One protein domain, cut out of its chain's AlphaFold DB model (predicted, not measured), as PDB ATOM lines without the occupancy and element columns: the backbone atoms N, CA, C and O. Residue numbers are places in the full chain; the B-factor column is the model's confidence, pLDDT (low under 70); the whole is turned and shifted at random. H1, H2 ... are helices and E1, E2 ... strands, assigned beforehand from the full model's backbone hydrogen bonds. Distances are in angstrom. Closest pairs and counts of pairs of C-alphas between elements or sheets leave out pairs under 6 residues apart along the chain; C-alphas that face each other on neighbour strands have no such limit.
ATOM      1  N   PHE A 135      -1.719  38.666  25.812       98.31
ATOM      2  CA  PHE A 135      -2.822  38.249  26.670       98.31
ATOM      3  C   PHE A 135      -4.013  37.754  25.842       98.31
ATOM      4  O   PHE A 135      -4.480  36.629  26.016       98.31
ATOM      5  N   ARG A 136      -4.431  38.551  24.850       97.94
ATOM      6  CA  ARG A 136      -5.503  38.187  23.911       97.94
ATOM      7  C   ARG A 136      -5.144  36.976  23.060       97.94
ATOM      8  O   ARG A 136      -6.018  36.165  22.779       97.94
ATOM      9  N   ALA A 137      -3.876  36.818  22.675       97.06
ATOM     10  CA  ALA A 137      -3.420  35.609  21.993       97.06
ATOM     11  C   ALA A 137      -3.606  34.359  22.873       97.06
ATOM     12  O   ALA A 137      -4.050  33.325  22.381       97.06
ATOM     13  N   GLY A 138      -3.349  34.471  24.179       97.69
ATOM     14  CA  GLY A 138      -3.653  33.434  25.166       97.69
ATOM     15  C   GLY A 138      -5.141  33.093  25.249       97.69
ATOM     16  O   GLY A 138      -5.510  31.921  25.192       97.69
ATOM     17  N   GLN A 139      -6.004  34.112  25.322       98.25
ATOM     18  CA  GLN A 139      -7.459  33.920  25.323       98.25
ATOM     19  C   GLN A 139      -7.927  33.233  24.029       98.25
ATOM     20  O   GLN A 139      -8.633  32.227  24.076       98.25
ATOM     21  N   ALA A 140      -7.453  33.707  22.875       97.62
ATOM     22  CA  ALA A 140      -7.747  33.091  21.588       97.62
ATOM     23  C   ALA A 140      -7.265  31.632  21.535       97.62
ATOM     24  O   ALA A 140      -7.974  30.772  21.017       97.62
ATOM     25  N   LEU A 141      -6.098  31.317  22.107       95.88
ATOM     26  CA  LEU A 141      -5.606  29.943  22.201       95.88
ATOM     27  C   LEU A 141      -6.532  29.056  23.051       95.88
ATOM     28  O   LEU A 141      -6.742  27.899  22.695       95.88
ATOM     29  N   ALA A 142      -7.111  29.576  24.134       96.00
ATOM     30  CA  ALA A 142      -8.078  28.835  24.946       96.00
ATOM     31  C   ALA A 142      -9.379  28.539  24.186       96.00
ATOM     32  O   ALA A 142      -9.903  27.433  24.307       96.00
ATOM     33  N   ASP A 143      -9.849  29.477  23.357       95.06
ATOM     34  CA  ASP A 143     -11.015  29.267  22.491       95.06
ATOM     35  C   ASP A 143     -10.746  28.212  21.406       95.06
ATOM     36  O   ASP A 143     -11.576  27.342  21.152       95.06
ATOM     37  N   HIS A 144      -9.563  28.250  20.783       94.69
ATOM     38  CA  HIS A 144      -9.203  27.327  19.700       94.69
ATOM     39  C   HIS A 144      -8.798  25.934  20.204       94.69
ATOM     40  O   HIS A 144      -8.992  24.932  19.511       94.69
ATOM     41  N   ALA A 145      -8.203  25.856  21.394       90.88
ATOM     42  CA  ALA A 145      -7.671  24.628  21.972       90.88
ATOM     43  C   ALA A 145      -8.043  24.498  23.461       90.88
ATOM     44  O   ALA A 145      -7.157  24.476  24.328       90.88
ATOM     45  N   PRO A 146      -9.341  24.345  23.783       89.44
ATOM     46  CA  PRO A 146      -9.773  24.185  25.160       89.44
ATOM     47  C   PRO A 146      -9.254  22.866  25.749       89.44
ATOM     48  O   PRO A 146      -9.177  21.813  25.088       89.44
ATOM     49  N   VAL A 147      -8.892  22.923  27.030       86.88
ATOM     50  CA  VAL A 147      -8.474  21.763  27.822       86.88
ATOM     51  C   VAL A 147      -9.311  21.709  29.097       86.88
ATOM     52  O   VAL A 147      -9.155  22.529  29.995       86.88
ATOM     53  N   GLY A 148     -10.180  20.701  29.182       81.25
ATOM     54  CA  GLY A 148     -11.004  20.408  30.358       81.25
ATOM     55  C   GLY A 148     -10.745  19.014  30.940       81.25
ATOM     56  O   GLY A 148      -9.730  18.368  30.653       81.25
ATOM     57  N   GLY A 149     -11.680  18.536  31.762       82.44
ATOM     58  CA  GLY A 149     -11.687  17.188  32.343       82.44
ATOM     59  C   GLY A 149     -11.176  17.111  33.785       82.44
ATOM     60  O   GLY A 149     -10.592  18.064  34.299       82.44
ATOM     61  N   SER A 150     -11.391  15.954  34.416       81.38
ATOM     62  CA  SER A 150     -10.985  15.659  35.795       81.38
ATOM     63  C   SER A 150      -9.739  14.751  35.827       81.38
ATOM     64  O   SER A 150      -9.679  13.805  35.041       81.38
ATOM     65  N   PRO A 151      -8.737  15.015  36.688       84.75
ATOM     66  CA  PRO A 151      -8.620  16.192  37.548       84.75
ATOM     67  C   PRO A 151      -8.404  17.476  36.730       84.75
ATOM     68  O   PRO A 151      -7.871  17.435  35.614       84.75
ATOM     69  N   ARG A 152      -8.829  18.619  37.282       91.00
ATOM     70  CA  ARG A 152      -8.710  19.929  36.621       91.00
ATOM     71  C   ARG A 152      -7.230  20.244  36.349       91.00
ATOM     72  O   ARG A 152      -6.418  20.128  37.271       91.00
ATOM     73  N   PRO A 153      -6.853  20.609  35.111       93.38
ATOM     74  CA  PRO A 153      -5.465  20.903  34.792       93.38
ATOM     75  C   PRO A 153      -5.019  22.241  35.385       93.38
ATOM     76  O   PRO A 153      -5.834  23.101  35.718       93.38
ATOM     77  N   VAL A 154      -3.706  22.426  35.459       94.19
ATOM     78  CA  VAL A 154      -3.083  23.734  35.682       94.19
ATOM     79  C   VAL A 154      -2.362  24.224  34.453       94.19
ATOM     80  O   VAL A 154      -1.881  23.432  33.645       94.19
ATOM     81  N   VAL A 155      -2.256  25.541  34.351       96.50
ATOM     82  CA  VAL A 155      -1.512  26.209  33.296       96.50
ATOM     83  C   VAL A 155      -0.099  26.493  33.795       96.50
ATOM     84  O   VAL A 155       0.100  26.978  34.908       96.50
ATOM     85  N   VAL A 156       0.894  26.172  32.978       95.50
ATOM     86  CA  VAL A 156       2.306  26.466  33.226       95.50
ATOM     87  C   VAL A 156       2.838  27.195  32.004       95.50
ATOM     88  O   VAL A 156       2.682  26.714  30.886       95.50
ATOM     89  N   ALA A 157       3.466  28.348  32.208       94.75
ATOM     90  CA  ALA A 157       4.147  29.068  31.140       94.75
ATOM     91  C   ALA A 157       5.580  28.552  30.969       94.75
ATOM     92  O   ALA A 157       6.262  28.301  31.968       94.75
ATOM     93  N   THR A 158       6.066  28.476  29.731       91.31
ATOM     94  CA  THR A 158       7.506  28.494  29.467       91.31
ATOM     95  C   THR A 158       8.046  29.883  29.841       91.31
ATOM     96  O   THR A 158       7.612  30.886  29.269       91.31
ATOM     97  N   PRO A 159       8.970  29.995  30.811       88.19
ATOM     98  CA  PRO A 159       9.509  31.290  31.207       88.19
ATOM     99  C   PRO A 159      10.424  31.878  30.114       88.19
ATOM    100  O   PRO A 159      11.211  31.156  29.503       88.19
ATOM    101  N   GLU A 160      10.428  33.182  29.846       85.12
ATOM    102  CA  GLU A 160       9.681  34.262  30.524       85.12
ATOM    103  C   GLU A 160       8.588  34.877  29.628       85.12
ATOM    104  O   GLU A 160       7.590  35.405  30.113       85.12
ATOM    105  N   THR A 161       8.754  34.793  28.307       87.38
ATOM    106  CA  THR A 161       7.930  35.464  27.289       87.38
ATOM    107  C   THR A 161       6.496  34.947  27.228       87.38
ATOM    108  O   THR A 161       5.566  35.748  27.103       87.38
ATOM    109  N   ALA A 162       6.288  33.637  27.391       93.62
ATOM    110  CA  ALA A 162       4.967  33.018  27.296       93.62
ATOM    111  C   ALA A 162       4.063  33.294  28.510       93.62
ATOM    112  O   ALA A 162       2.883  32.942  28.486       93.62
ATOM    113  N   ARG A 163       4.581  33.928  29.573       94.75
ATOM    114  CA  ARG A 163       3.842  34.146  30.824       94.75
ATOM    115  C   ARG A 163       2.522  34.882  30.605       94.75
ATOM    116  O   ARG A 163       1.485  34.396  31.038       94.75
ATOM    117  N   VAL A 164       2.558  35.989  29.866       97.44
ATOM    118  CA  VAL A 164       1.369  36.816  29.595       97.44
ATOM    119  C   VAL A 164       0.314  36.043  28.793       97.44
ATOM    120  O   VAL A 164      -0.879  36.155  29.064       97.44
ATOM    121  N   ALA A 165       0.743  35.223  27.829       97.56
ATOM    122  CA  ALA A 165      -0.169  34.374  27.064       97.56
ATOM    123  C   ALA A 165      -0.762  33.249  27.929       97.56
ATOM    124  O   ALA A 165      -1.932  32.909  27.784       97.56
ATOM    125  N   ALA A 166       0.014  32.690  28.858       97.31
ATOM    126  CA  ALA A 166      -0.475  31.681  29.790       97.31
ATOM    127  C   ALA A 166      -1.511  32.261  30.765       97.31
ATOM    128  O   ALA A 166      -2.508  31.599  31.051       97.31
ATOM    129  N   ASP A 167      -1.307  33.499  31.222       98.06
ATOM    130  CA  ASP A 167      -2.273  34.225  32.048       98.06
ATOM    131  C   ASP A 167      -3.592  34.441  31.283       98.06
ATOM    132  O   ASP A 167      -4.655  34.085  31.790       98.06
ATOM    133  N   GLY A 168      -3.532  34.900  30.025       98.06
ATOM    134  CA  GLY A 168      -4.722  35.056  29.178       98.06
ATOM    135  C   GLY A 168      -5.434  33.737  28.862       98.06
ATOM    136  O   GLY A 168      -6.662  33.664  28.899       98.06
ATOM    137  N   TYR A 169      -4.675  32.666  28.609       98.19
ATOM    138  CA  TYR A 169      -5.235  31.324  28.420       98.19
ATOM    139  C   TYR A 169      -5.974  30.854  29.675       98.19
ATOM    140  O   TYR A 169      -7.091  30.346  29.593       98.19
ATOM    141  N   ALA A 170      -5.350  31.014  30.843       97.56
ATOM    142  CA  ALA A 170      -5.909  30.584  32.113       97.56
ATOM    143  C   ALA A 170      -7.164  31.373  32.486       97.56
ATOM    144  O   ALA A 170      -8.145  30.753  32.887       97.56
ATOM    145  N   GLU A 171      -7.169  32.695  32.290       98.25
ATOM    146  CA  GLU A 171      -8.359  33.527  32.493       98.25
ATOM    147  C   GLU A 171      -9.519  33.019  31.631       98.25
ATOM    148  O   GLU A 171     -10.589  32.695  32.149       98.25
ATOM    149  N   ARG A 172      -9.287  32.855  30.323       97.81
ATOM    150  CA  ARG A 172     -10.332  32.435  29.387       97.81
ATOM    151  C   ARG A 172     -10.826  31.009  29.635       97.81
ATOM    152  O   ARG A 172     -12.018  30.749  29.505       97.81
ATOM    153  N   ALA A 173      -9.933  30.093  30.006       95.88
ATOM    154  CA  ALA A 173     -10.273  28.702  30.313       95.88
ATOM    155  C   ALA A 173     -10.771  28.496  31.760       95.88
ATOM    156  O   ALA A 173     -11.112  27.373  32.143       95.88
ATOM    157  N   GLY A 174     -10.760  29.542  32.594       95.94
ATOM    158  CA  GLY A 174     -11.018  29.452  34.029       95.94
ATOM    159  C   GLY A 174     -10.019  28.559  34.774       95.94
ATOM    160  O   GLY A 174     -10.386  27.904  35.740       95.94
ATOM    161  N   LEU A 175      -8.775  28.426  34.321       96.06
ATOM    162  CA  LEU A 175      -7.760  27.583  34.959       96.06
ATOM    163  C   LEU A 175      -6.834  28.403  35.863       96.06
ATOM    164  O   LEU A 175      -6.797  29.626  35.808       96.06
ATOM    165  N   THR A 176      -6.058  27.720  36.702       95.38
ATOM    166  CA  THR A 176      -5.058  28.369  37.559       95.38
ATOM    167  C   THR A 176      -3.678  28.260  36.929       95.38
ATOM    168  O   THR A 176      -3.251  27.159  36.562       95.38
ATOM    169  N   VAL A 177      -2.958  29.382  36.856       96.69
ATOM    170  CA  VAL A 177      -1.539  29.386  36.486       96.69
ATOM    171  C   VAL A 177      -0.685  29.054  37.704       96.69
ATOM    172  O   VAL A 177      -0.875  29.623  38.775       96.69
ATOM    173  N   VAL A 178       0.290  28.161  37.541       95.75
ATOM    174  CA  VAL A 178       1.276  27.832  38.579       95.75
ATOM    175  C   VAL A 178       2.696  27.974  38.048       95.75
ATOM    176  O   VAL A 178       2.957  27.776  36.859       95.75
ATOM    177  N   GLN A 179       3.643  28.273  38.939       94.06
ATOM    178  CA  GLN A 179       5.061  28.289  38.592       94.06
ATOM    179  C   GLN A 179       5.596  26.853  38.487       94.06
ATOM    180  O   GLN A 179       6.164  26.312  39.430       94.06
ATOM    181  N   GLY A 180       5.369  26.210  37.340       91.56
ATOM    182  CA  GLY A 180       5.806  24.832  37.088       91.56
ATOM    183  C   GLY A 180       7.224  24.702  36.528       91.56
ATOM    184  O   GLY A 180       7.814  23.624  36.610       91.56
ATOM    185  N   LEU A 181       7.773  25.784  35.978       89.88
ATOM    186  CA  LEU A 181       9.108  25.857  35.388       89.88
ATOM    187  C   LEU A 181       9.836  27.088  35.929       89.88
ATOM    188  O   LEU A 181       9.236  28.144  36.084       89.88
ATOM    189  N   LEU A 182      11.132  26.973  36.185       86.56
ATOM    190  CA  LEU A 182      12.009  28.077  36.559       86.56
ATOM    191  C   LEU A 182      13.141  28.190  35.548       86.56
ATOM    192  O   LEU A 182      13.691  27.178  35.110       86.56
ATOM    193  N   ARG A 183      13.538  29.420  35.232       82.81
ATOM    194  CA  ARG A 183      14.770  29.709  34.504       82.81
ATOM    195  C   ARG A 183      15.835  30.156  35.511       82.81
ATOM    196  O   ARG A 183      15.720  31.251  36.055       82.81
ATOM    197  N   PRO A 184      16.878  29.355  35.789       70.69
ATOM    198  CA  PRO A 184      17.971  29.805  36.646       70.69
ATOM    199  C   PRO A 184      18.628  31.045  36.023       70.69
ATOM    200  O   PRO A 184      19.005  31.012  34.850       70.69
ATOM    201  N   GLY A 185      18.763  32.131  36.789       61.56
ATOM    202  CA  GLY A 185      19.119  33.476  36.301       61.56
ATOM    203  C   GLY A 185      20.486  33.629  35.612       61.56
ATOM    204  O   GLY A 185      20.818  34.721  35.163       61.56
ATOM    205  N   GLN A 186      21.273  32.555  35.499       51.31
ATOM    206  CA  GLN A 186      22.589  32.513  34.858       51.31
ATOM    207  C   GLN A 186      22.818  31.149  34.175       51.31
ATOM    208  O   GLN A 186      23.716  30.388  34.530       51.31
ATOM    209  N   ALA A 187      22.010  30.797  33.173       53.25
ATOM    210  CA  ALA A 187      22.403  29.730  32.253       53.25
ATOM    211  C   ALA A 187      23.478  30.290  31.304       53.25
ATOM    212  O   ALA A 187      23.154  30.876  30.270       53.25
ATOM    213  N   GLY A 188      24.755  30.153  31.679       52.25
ATOM    214  CA  GLY A 188      25.890  30.531  30.831       52.25
ATOM    215  C   GLY A 188      25.767  29.960  29.411       52.25
ATOM    216  O   GLY A 188      25.090  28.952  29.176       52.25
ATOM    217  N   ARG A 189      26.407  30.613  28.432       55.16
ATOM    218  CA  ARG A 189      26.359  30.186  27.024       55.16
ATOM    219  C   ARG A 189      26.833  28.729  26.929       55.16
ATOM    220  O   ARG A 189      28.011  28.443  27.114       55.16
ATOM    221  N   SER A 190      25.934  27.805  26.575       50.59
ATOM    222  CA  SER A 190      26.215  26.358  26.460       50.59
ATOM    223  C   SER A 190      27.263  25.999  25.393       50.59
ATOM    224  O   SER A 190      27.581  24.829  25.196       50.59
ATOM    225  N   PHE A 191      27.773  26.999  24.672       42.94
ATOM    226  CA  PHE A 191      28.731  26.859  23.584       42.94
ATOM    227  C   PHE A 191      30.162  26.551  24.066       42.94
ATOM    228  O   PHE A 191      30.934  26.012  23.285       42.94
ATOM    229  N   ILE A 192      30.492  26.827  25.338       47.12
ATOM    230  CA  ILE A 192      31.846  26.667  25.920       47.12
ATOM    231  C   ILE A 192      32.095  25.241  26.474       47.12
ATOM    232  O   ILE A 192      33.199  24.908  26.891       47.12
ATOM    233  N   ALA A 193      31.092  24.358  26.475       52.31
ATOM    234  CA  ALA A 193      31.265  22.990  26.966       52.31
ATOM    235  C   ALA A 193      32.008  22.116  25.932       52.31
ATOM    236  O   ALA A 193      31.534  21.958  24.807       52.31
ATOM    237  N   ARG A 194      33.162  21.557  26.335       49.41
ATOM    238  CA  ARG A 194      34.068  20.727  25.508       49.41
ATOM    239  C   ARG A 194      33.557  19.302  25.233       49.41
ATOM    240  O   ARG A 194      34.129  18.622  24.393       49.41
ATOM    241  N   ASP A 195      32.490  18.874  25.907       62.97
ATOM    242  CA  ASP A 195      31.949  17.510  25.864       62.97
ATOM    243  C   ASP A 195      30.435  17.511  25.544       62.97
ATOM    244  O   ASP A 195      29.684  18.385  25.998       62.97
ATOM    245  N   GLN A 196      29.983  16.543  24.740       56.00
ATOM    246  CA  GLN A 196      28.596  16.382  24.294       56.00
ATOM    247  C   GLN A 196      27.657  16.071  25.473       56.00
ATOM    248  O   GLN A 196      26.544  16.605  25.524       56.00
ATOM    249  N   GLU A 197      28.118  15.308  26.470       59.75
ATOM    250  CA  GLU A 197      27.371  15.054  27.711       59.75
ATOM    251  C   GLU A 197      27.216  16.335  28.540       59.75
ATOM    252  O   GLU A 197      26.111  16.685  28.971       59.75
ATOM    253  N   ALA A 198      28.291  17.118  28.682       55.53
ATOM    254  CA  ALA A 198      28.253  18.421  29.344       55.53
ATOM    255  C   ALA A 198      27.327  19.416  28.617       55.53
ATOM    256  O   ALA A 198      26.604  20.175  29.270       55.53
ATOM    257  N   ARG A 199      27.267  19.373  27.277       55.41
ATOM    258  CA  ARG A 199      26.287  20.122  26.467       55.41
ATOM    259  C   ARG A 199      24.859  19.675  26.743       55.41
ATOM    260  O   ARG A 199      23.997  20.526  26.964       55.41
ATOM    261  N   HIS A 200      24.609  18.369  26.785       55.91
ATOM    262  CA  HIS A 200      23.296  17.829  27.124       55.91
ATOM    263  C   HIS A 200      22.887  18.302  28.526       55.91
ATOM    264  O   HIS A 200      21.812  18.883  28.667       55.91
ATOM    265  N   HIS A 201      23.764  18.186  29.531       55.47
ATOM    266  CA  HIS A 201      23.551  18.678  30.899       55.47
ATOM    267  C   HIS A 201      23.385  20.204  31.006       55.47
ATOM    268  O   HIS A 201      22.604  20.672  31.835       55.47
ATOM    269  N   ALA A 202      24.067  21.001  30.183       53.62
ATOM    270  CA  ALA A 202      23.891  22.453  30.124       53.62
ATOM    271  C   ALA A 202      22.536  22.844  29.507       53.62
ATOM    272  O   ALA A 202      21.884  23.771  29.981       53.62
ATOM    273  N   VAL A 203      22.058  22.098  28.503       54.44
ATOM    274  CA  VAL A 203      20.697  22.248  27.961       54.44
ATOM    275  C   VAL A 203      19.649  21.815  28.992       54.44
ATOM    276  O   VAL A 203      18.632  22.491  29.136       54.44
ATOM    277  N   ARG A 204      19.915  20.756  29.783       55.81
ATOM    278  CA  ARG A 204      19.041  20.340  30.900       55.81
ATOM    279  C   ARG A 204      18.876  21.422  31.975       55.81
ATOM    280  O   ARG A 204      17.883  21.371  32.684       55.81
ATOM    281  N   ARG A 205      19.817  22.367  32.084       56.94
ATOM    282  CA  ARG A 205      19.845  23.440  33.092       56.94
ATOM    283  C   ARG A 205      19.171  24.745  32.659       56.94
ATOM    284  O   ARG A 205      19.145  25.688  33.442       56.94
ATOM    285  N   LYS A 206      18.638  24.830  31.435       70.31
ATOM    286  CA  LYS A 206      17.995  26.068  30.958       70.31
ATOM    287  C   LYS A 206      16.623  26.302  31.583       70.31
ATOM    288  O   LYS A 206      16.284  27.448  31.846       70.31
ATOM    289  N   LEU A 207      15.877  25.226  31.827       80.56
ATOM    290  CA  LEU A 207      14.576  25.244  32.488       80.56
ATOM    291  C   LEU A 207      14.513  24.103  33.504       80.56
ATOM    292  O   LEU A 207      14.765  22.947  33.155       80.56
ATOM    293  N   SER A 208      14.165  24.436  34.741       81.75
ATOM    294  CA  SER A 208      14.057  23.503  35.860       81.75
ATOM    295  C   SER A 208      12.588  23.338  36.248       81.75
ATOM    296  O   SER A 208      11.947  24.337  36.567       81.75
ATOM    297  N   PRO A 209      12.025  22.118  36.232       86.38
ATOM    298  CA  PRO A 209      10.676  21.898  36.738       86.38
ATOM    299  C   PRO A 209      10.609  22.147  38.247       86.38
ATOM    300  O   PRO A 209      11.598  21.954  38.954       86.38
ATOM    301  N   VAL A 210       9.425  22.519  38.733       88.31
ATOM    302  CA  VAL A 210       9.101  22.667  40.160       88.31
ATOM    303  C   VAL A 210       8.175  21.514  40.559       88.31
ATOM    304  O   VAL A 210       6.957  21.644  40.420       88.31
ATOM    305  N   PRO A 211       8.699  20.360  41.030       87.75
ATOM    306  CA  PRO A 211       7.884  19.167  41.269       87.75
ATOM    307  C   PRO A 211       6.711  19.412  42.217       87.75
ATOM    308  O   PRO A 211       5.617  18.927  41.955       87.75
ATOM    309  N   ALA A 212       6.905  20.233  43.251       89.31
ATOM    310  CA  ALA A 212       5.846  20.603  44.190       89.31
ATOM    311  C   ALA A 212       4.630  21.268  43.512       89.31
ATOM    312  O   ALA A 212       3.513  21.142  44.000       89.31
ATOM    313  N   ALA A 213       4.823  21.945  42.374       88.00
ATOM    314  CA  ALA A 213       3.749  22.623  41.654       88.00
ATOM    315  C   ALA A 213       3.029  21.723  40.634       88.00
ATOM    316  O   ALA A 213       1.865  21.994  40.320       88.00
ATOM    317  N   VAL A 214       3.696  20.684  40.103       89.50
ATOM    318  CA  VAL A 214       3.233  19.934  38.912       89.50
ATOM    319  C   VAL A 214       3.171  18.409  39.064       89.50
ATOM    320  O   VAL A 214       2.542  17.756  38.232       89.50
ATOM    321  N   ALA A 215       3.796  17.811  40.082       87.25
ATOM    322  CA  ALA A 215       3.815  16.357  40.246       87.25
ATOM    323  C   ALA A 215       2.397  15.797  40.450       87.25
ATOM    324  O   ALA A 215       1.628  16.316  41.256       87.25
ATOM    325  N   GLY A 216       2.042  14.758  39.688       85.88
ATOM    326  CA  GLY A 216       0.714  14.133  39.736       85.88
ATOM    327  C   GLY A 216      -0.425  14.976  39.143       85.88
ATOM    328  O   GLY A 216      -1.570  14.532  39.138       85.88
ATOM    329  N   ARG A 217      -0.143  16.177  38.614       87.31
ATOM    330  CA  ARG A 217      -1.156  17.073  38.036       87.31
ATOM    331  C   ARG A 217      -1.199  16.965  36.517       87.31
ATOM    332  O   ARG A 217      -0.197  16.694  35.857       87.31
ATOM    333  N   ARG A 218      -2.368  17.258  35.948       91.81
ATOM    334  CA  ARG A 218      -2.509  17.525  34.511       91.81
ATOM    335  C   ARG A 218      -2.019  18.943  34.223       91.81
ATOM    336  O   ARG A 218      -2.428  19.874  34.911       91.81
ATOM    337  N   VAL A 219      -1.158  19.100  33.220       91.00
ATOM    338  CA  VAL A 219      -0.528  20.386  32.888       91.00
ATOM    339  C   VAL A 219      -0.856  20.785  31.453       91.00
ATOM    340  O   VAL A 219      -0.696  19.991  30.526       91.00
ATOM    341  N   VAL A 220      -1.281  22.036  31.287       94.31
ATOM    342  CA  VAL A 220      -1.287  22.762  30.017       94.31
ATOM    343  C   VAL A 220      -0.027  23.615  29.987       94.31
ATOM    344  O   VAL A 220       0.087  24.578  30.742       94.31
ATOM    345  N   LEU A 221       0.935  23.228  29.151       93.81
ATOM    346  CA  LEU A 221       2.143  24.016  28.932       93.81
ATOM    347  C   LEU A 221       1.873  25.032  27.819       93.81
ATOM    348  O   LEU A 221       1.519  24.635  26.710       93.81
ATOM    349  N   VAL A 222       2.036  26.317  28.122       94.12
ATOM    350  CA  VAL A 222       1.892  27.419  27.164       94.12
ATOM    351  C   VAL A 222       3.275  27.960  26.828       94.12
ATOM    352  O   VAL A 222       4.034  28.329  27.725       94.12
ATOM    353  N   ASP A 223       3.576  28.013  25.536       92.81
ATOM    354  CA  ASP A 223       4.812  28.564  24.984       92.81
ATOM    355  C   ASP A 223       4.480  29.646  23.947       92.81
ATOM    356  O   ASP A 223       3.371  29.661  23.406       92.81
ATOM    357  N   ASP A 224       5.416  30.551  23.670       90.50
ATOM    358  CA  ASP A 224       5.203  31.628  22.695       90.50
ATOM    359  C   ASP A 224       5.333  31.140  21.245       90.50
ATOM    360  O   ASP A 224       4.589  31.580  20.367       90.50
ATOM    361  N   SER A 225       6.262  30.219  20.984       86.62
ATOM    362  CA  SER A 225       6.581  29.756  19.639       86.62
ATOM    363  C   SER A 225       7.336  28.424  19.645       86.62
ATOM    364  O   SER A 225       8.012  28.049  20.600       86.62
ATOM    365  N   LEU A 226       7.247  27.691  18.532       83.69
ATOM    366  CA  LEU A 226       7.995  26.454  18.296       83.69
ATOM    367  C   LEU A 226       8.798  26.596  16.997       83.69
ATOM    368  O   LEU A 226       8.247  26.470  15.909       83.69
ATOM    369  N   VAL A 227      10.105  26.867  17.105       76.56
ATOM    370  CA  VAL A 227      10.995  27.060  15.934       76.56
ATOM    371  C   VAL A 227      11.745  25.779  15.575       76.56
ATOM    372  O   VAL A 227      11.801  25.363  14.422       76.56
ATOM    373  N   ARG A 228      12.340  25.137  16.582       67.94
ATOM    374  CA  ARG A 228      12.983  23.825  16.479       67.94
ATOM    375  C   ARG A 228      12.466  23.007  17.642       67.94
ATOM    376  O   ARG A 228      12.808  23.318  18.779       67.94
ATOM    377  N   ALA A 229      11.615  22.021  17.371       49.12
ATOM    378  CA  ALA A 229      11.092  21.167  18.425       49.12
ATOM    379  C   ALA A 229      12.277  20.478  19.129       49.12
ATOM    380  O   ALA A 229      12.991  19.705  18.482       49.12
ATOM    381  N   PRO A 230      12.541  20.730  20.428       45.62
ATOM    382  CA  PRO A 230      13.356  19.788  21.177       45.62
ATOM    383  C   PRO A 230      12.626  18.438  21.134       45.62
ATOM    384  O   PRO A 230      11.395  18.439  21.053       45.62
ATOM    385  N   PRO A 231      13.321  17.288  21.190       37.12
ATOM    386  CA  PRO A 231      12.645  16.000  21.186       37.12
ATOM    387  C   PRO A 231      11.566  15.992  22.275       37.12
ATOM    388  O   PRO A 231      11.871  15.997  23.472       37.12
ATOM    389  N   CYS A 232      10.300  15.996  21.855       39.62
ATOM    390  CA  CYS A 232       9.126  15.910  22.723       39.62
ATOM    391  C   CYS A 232       9.190  14.667  23.630       39.62
ATOM    392  O   CYS A 232       8.617  14.659  24.716       39.62
ATOM    393  N   GLY A 233      10.007  13.672  23.262       35.03
ATOM    394  CA  GLY A 233      10.328  12.487  24.059       35.03
ATOM    395  C   GLY A 233      11.019  12.740  25.406       35.03
ATOM    396  O   GLY A 233      11.174  11.798  26.182       35.03
ATOM    397  N   ARG A 234      11.425  13.977  25.736       39.22
ATOM    398  CA  ARG A 234      12.031  14.290  27.045       39.22
ATOM    399  C   ARG A 234      11.003  14.493  28.171       39.22
ATOM    400  O   ARG A 234      11.371  14.391  29.340       39.22
ATOM    401  N   TRP A 235       9.733  14.706  27.828       41.44
ATOM    402  CA  TRP A 235       8.610  14.760  28.764       41.44
ATOM    403  C   TRP A 235       7.693  13.575  28.448       41.44
ATOM    404  O   TRP A 235       6.935  13.610  27.480       41.44
ATOM    405  N   ARG A 236       7.799  12.478  29.214       34.56
ATOM    406  CA  ARG A 236       6.921  11.308  29.012       34.56
ATOM    407  C   ARG A 236       5.462  11.766  29.095       34.56
ATOM    408  O   ARG A 236       5.135  12.573  29.951       34.56
ATOM    409  N   GLY A 237       4.616  11.296  28.182       34.84
ATOM    410  CA  GLY A 237       3.204  11.684  28.113       34.84
ATOM    411  C   GLY A 237       2.911  12.977  27.348       34.84
ATOM    412  O   GLY A 237       1.744  13.324  27.253       34.84
ATOM    413  N   CYS A 238       3.916  13.662  26.787       34.81
ATOM    414  CA  CYS A 238       3.674  14.814  25.923       34.81
ATOM    415  C   CYS A 238       3.320  14.372  24.497       34.81
ATOM    416  O   CYS A 238       4.196  14.018  23.707       34.81
ATOM    417  N   SER A 239       2.028  14.368  24.164       33.19
ATOM    418  CA  SER A 239       1.574  14.212  22.783       33.19
ATOM    419  C   SER A 239       1.641  15.568  22.081       33.19
ATOM    420  O   SER A 239       0.814  16.441  22.315       33.19
ATOM    421  N   ALA A 240       2.652  15.754  21.232       34.72
ATOM    422  CA  ALA A 240       2.626  16.785  20.202       34.72
ATOM    423  C   ALA A 240       2.050  16.133  18.943       34.72
ATOM    424  O   ALA A 240       2.728  15.339  18.293       34.72
ATOM    425  N   THR A 241       0.784  16.401  18.628       25.17
ATOM    426  CA  THR A 241       0.210  15.982  17.346       25.17
ATOM    427  C   THR A 241       0.558  17.053  16.308       25.17
ATOM    428  O   THR A 241       0.142  18.201  16.486       25.17
ATOM    429  N   PRO A 242       1.310  16.741  15.236       24.50
ATOM    430  CA  PRO A 242       1.557  17.702  14.164       24.50
ATOM    431  C   PRO A 242       0.215  18.207  13.614       24.50
ATOM    432  O   PRO A 242      -0.666  17.408  13.306       24.50
ATOM    433  N   GLY A 243       0.028  19.527  13.549       25.08
ATOM    434  CA  GLY A 243      -1.205  20.140  13.035       25.08
ATOM    435  C   GLY A 243      -2.334  20.370  14.052       25.08
ATOM    436  O   GLY A 243      -3.384  20.880  13.672       25.08
ATOM    437  N   ARG A 244      -2.144  20.066  15.345       22.66
ATOM    438  CA  ARG A 244      -3.042  20.507  16.430       22.66
ATOM    439  C   ARG A 244      -2.212  21.065  17.582       22.66
ATOM    440  O   ARG A 244      -1.385  20.356  18.142       22.66
ATOM    441  N   TRP A 245      -2.447  22.320  17.957       27.12
ATOM    442  CA  TRP A 245      -1.810  22.966  19.110       27.12
ATOM    443  C   TRP A 245      -2.262  22.291  20.418       27.12
ATOM    444  O   TRP A 245      -3.209  22.717  21.070       27.12
ATOM    445  N   ARG A 246      -1.624  21.173  20.780       31.12
ATOM    446  CA  ARG A 246      -1.725  20.523  22.090       31.12
ATOM    447  C   ARG A 246      -0.330  20.062  22.501       31.12
ATOM    448  O   ARG A 246       0.309  19.306  21.780       31.12
ATOM    449  N   SER A 247       0.106  20.476  23.685       34.28
ATOM    450  CA  SER A 247       1.117  19.765  24.465       34.28
ATOM    451  C   SER A 247       0.564  19.569  25.872       34.28
ATOM    452  O   SER A 247       0.652  20.450  26.725       34.28
ATOM    453  N   ILE A 248      -0.076  18.419  26.092       31.41
ATOM    454  CA  ILE A 248      -0.444  17.946  27.430       31.41
ATOM    455  C   ILE A 248       0.742  17.106  27.887       31.41
ATOM    456  O   ILE A 248       0.896  15.997  27.401       31.41
ATOM    457  N   CYS A 249       1.602  17.617  28.766       34.47
ATOM    458  CA  CYS A 249       2.675  16.807  29.346       34.47
ATOM    459  C   CYS A 249       2.216  16.297  30.729       34.47
ATOM    460  O   CYS A 249       1.935  17.097  31.620       34.47
ATOM    461  N   GLY A 250       2.143  14.977  30.930       26.81
ATOM    462  CA  GLY A 250       1.866  14.361  32.237       26.81
ATOM    463  C   GLY A 250       3.142  13.830  32.890       26.81
ATOM    464  O   GLY A 250       3.800  12.966  32.325       26.81
ATOM    465  N   TRP A 251       3.517  14.316  34.075       30.64
ATOM    466  CA  TRP A 251       4.725  13.838  34.762       30.64
ATOM    467  C   TRP A 251       4.457  12.538  35.541       30.64
ATOM    468  O   TRP A 251       3.562  12.525  36.387       30.64
ATOM    469  N   PRO A 252       5.214  11.447  35.312       27.03
ATOM    470  CA  PRO A 252       5.014  10.208  36.057       27.03
ATOM    471  C   PRO A 252       5.558  10.298  37.493       27.03
ATOM    472  O   PRO A 252       6.631  10.853  37.736       27.03
TER     473      PRO A 252
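This is residues 135 to 252 of the 278 residues of a protein of Streptomyces sp. SW4 (UniProt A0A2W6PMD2). With little regular structure, the model is a small three-stranded sheet with H2 over one face and H1 packed on H2; H3 lies far off toward one end of the long axis. The 118 printed residues, 47 in named elements, are mixed, in the order H1 E1 H2 H3 H4 E2 E3. The whole is compact, radius of gyration of the C-alphas 15.0 A, spanning 46 by 30 by 29 A.

In the mixed sheet E1 E2 E3, E2, residues 218 to 222, is parallel to E1, residues 154 to 157, with N 156 and O 220 2.9 A apart. E2 and E3, residues 247 to 250, form an antiparallel hairpin without N and O pairs within hydrogen-bond range. H2, residues 163 to 173, is on the sheet, over E1, at a height of 8.3 A: two layers, helix and sheet. H1, residues 135 to 144, touches H2 at a steep tilt of 45 degrees; the closest C-alphas, Gly 138 and Ala 165, are 4.1 A apart. H4, residues 211 to 214, only grazes the sheet. H3, residues 196 to 204, is apart from H2. H1, H2 and H3 have every O i to N i+4 pair within range; H4 is too short.

H2 is 15.1 A long, H1 14.4 A. C-alpha 135 is at (-2.822, 38.249, 26.670), C-alpha 250 at (1.866, 14.361, 32.237).

The printed part has no cut. Links H2 to H3 and E2 to E3 are long. Residues 185 to 205 and 228 to 252 have pLDDT under 70.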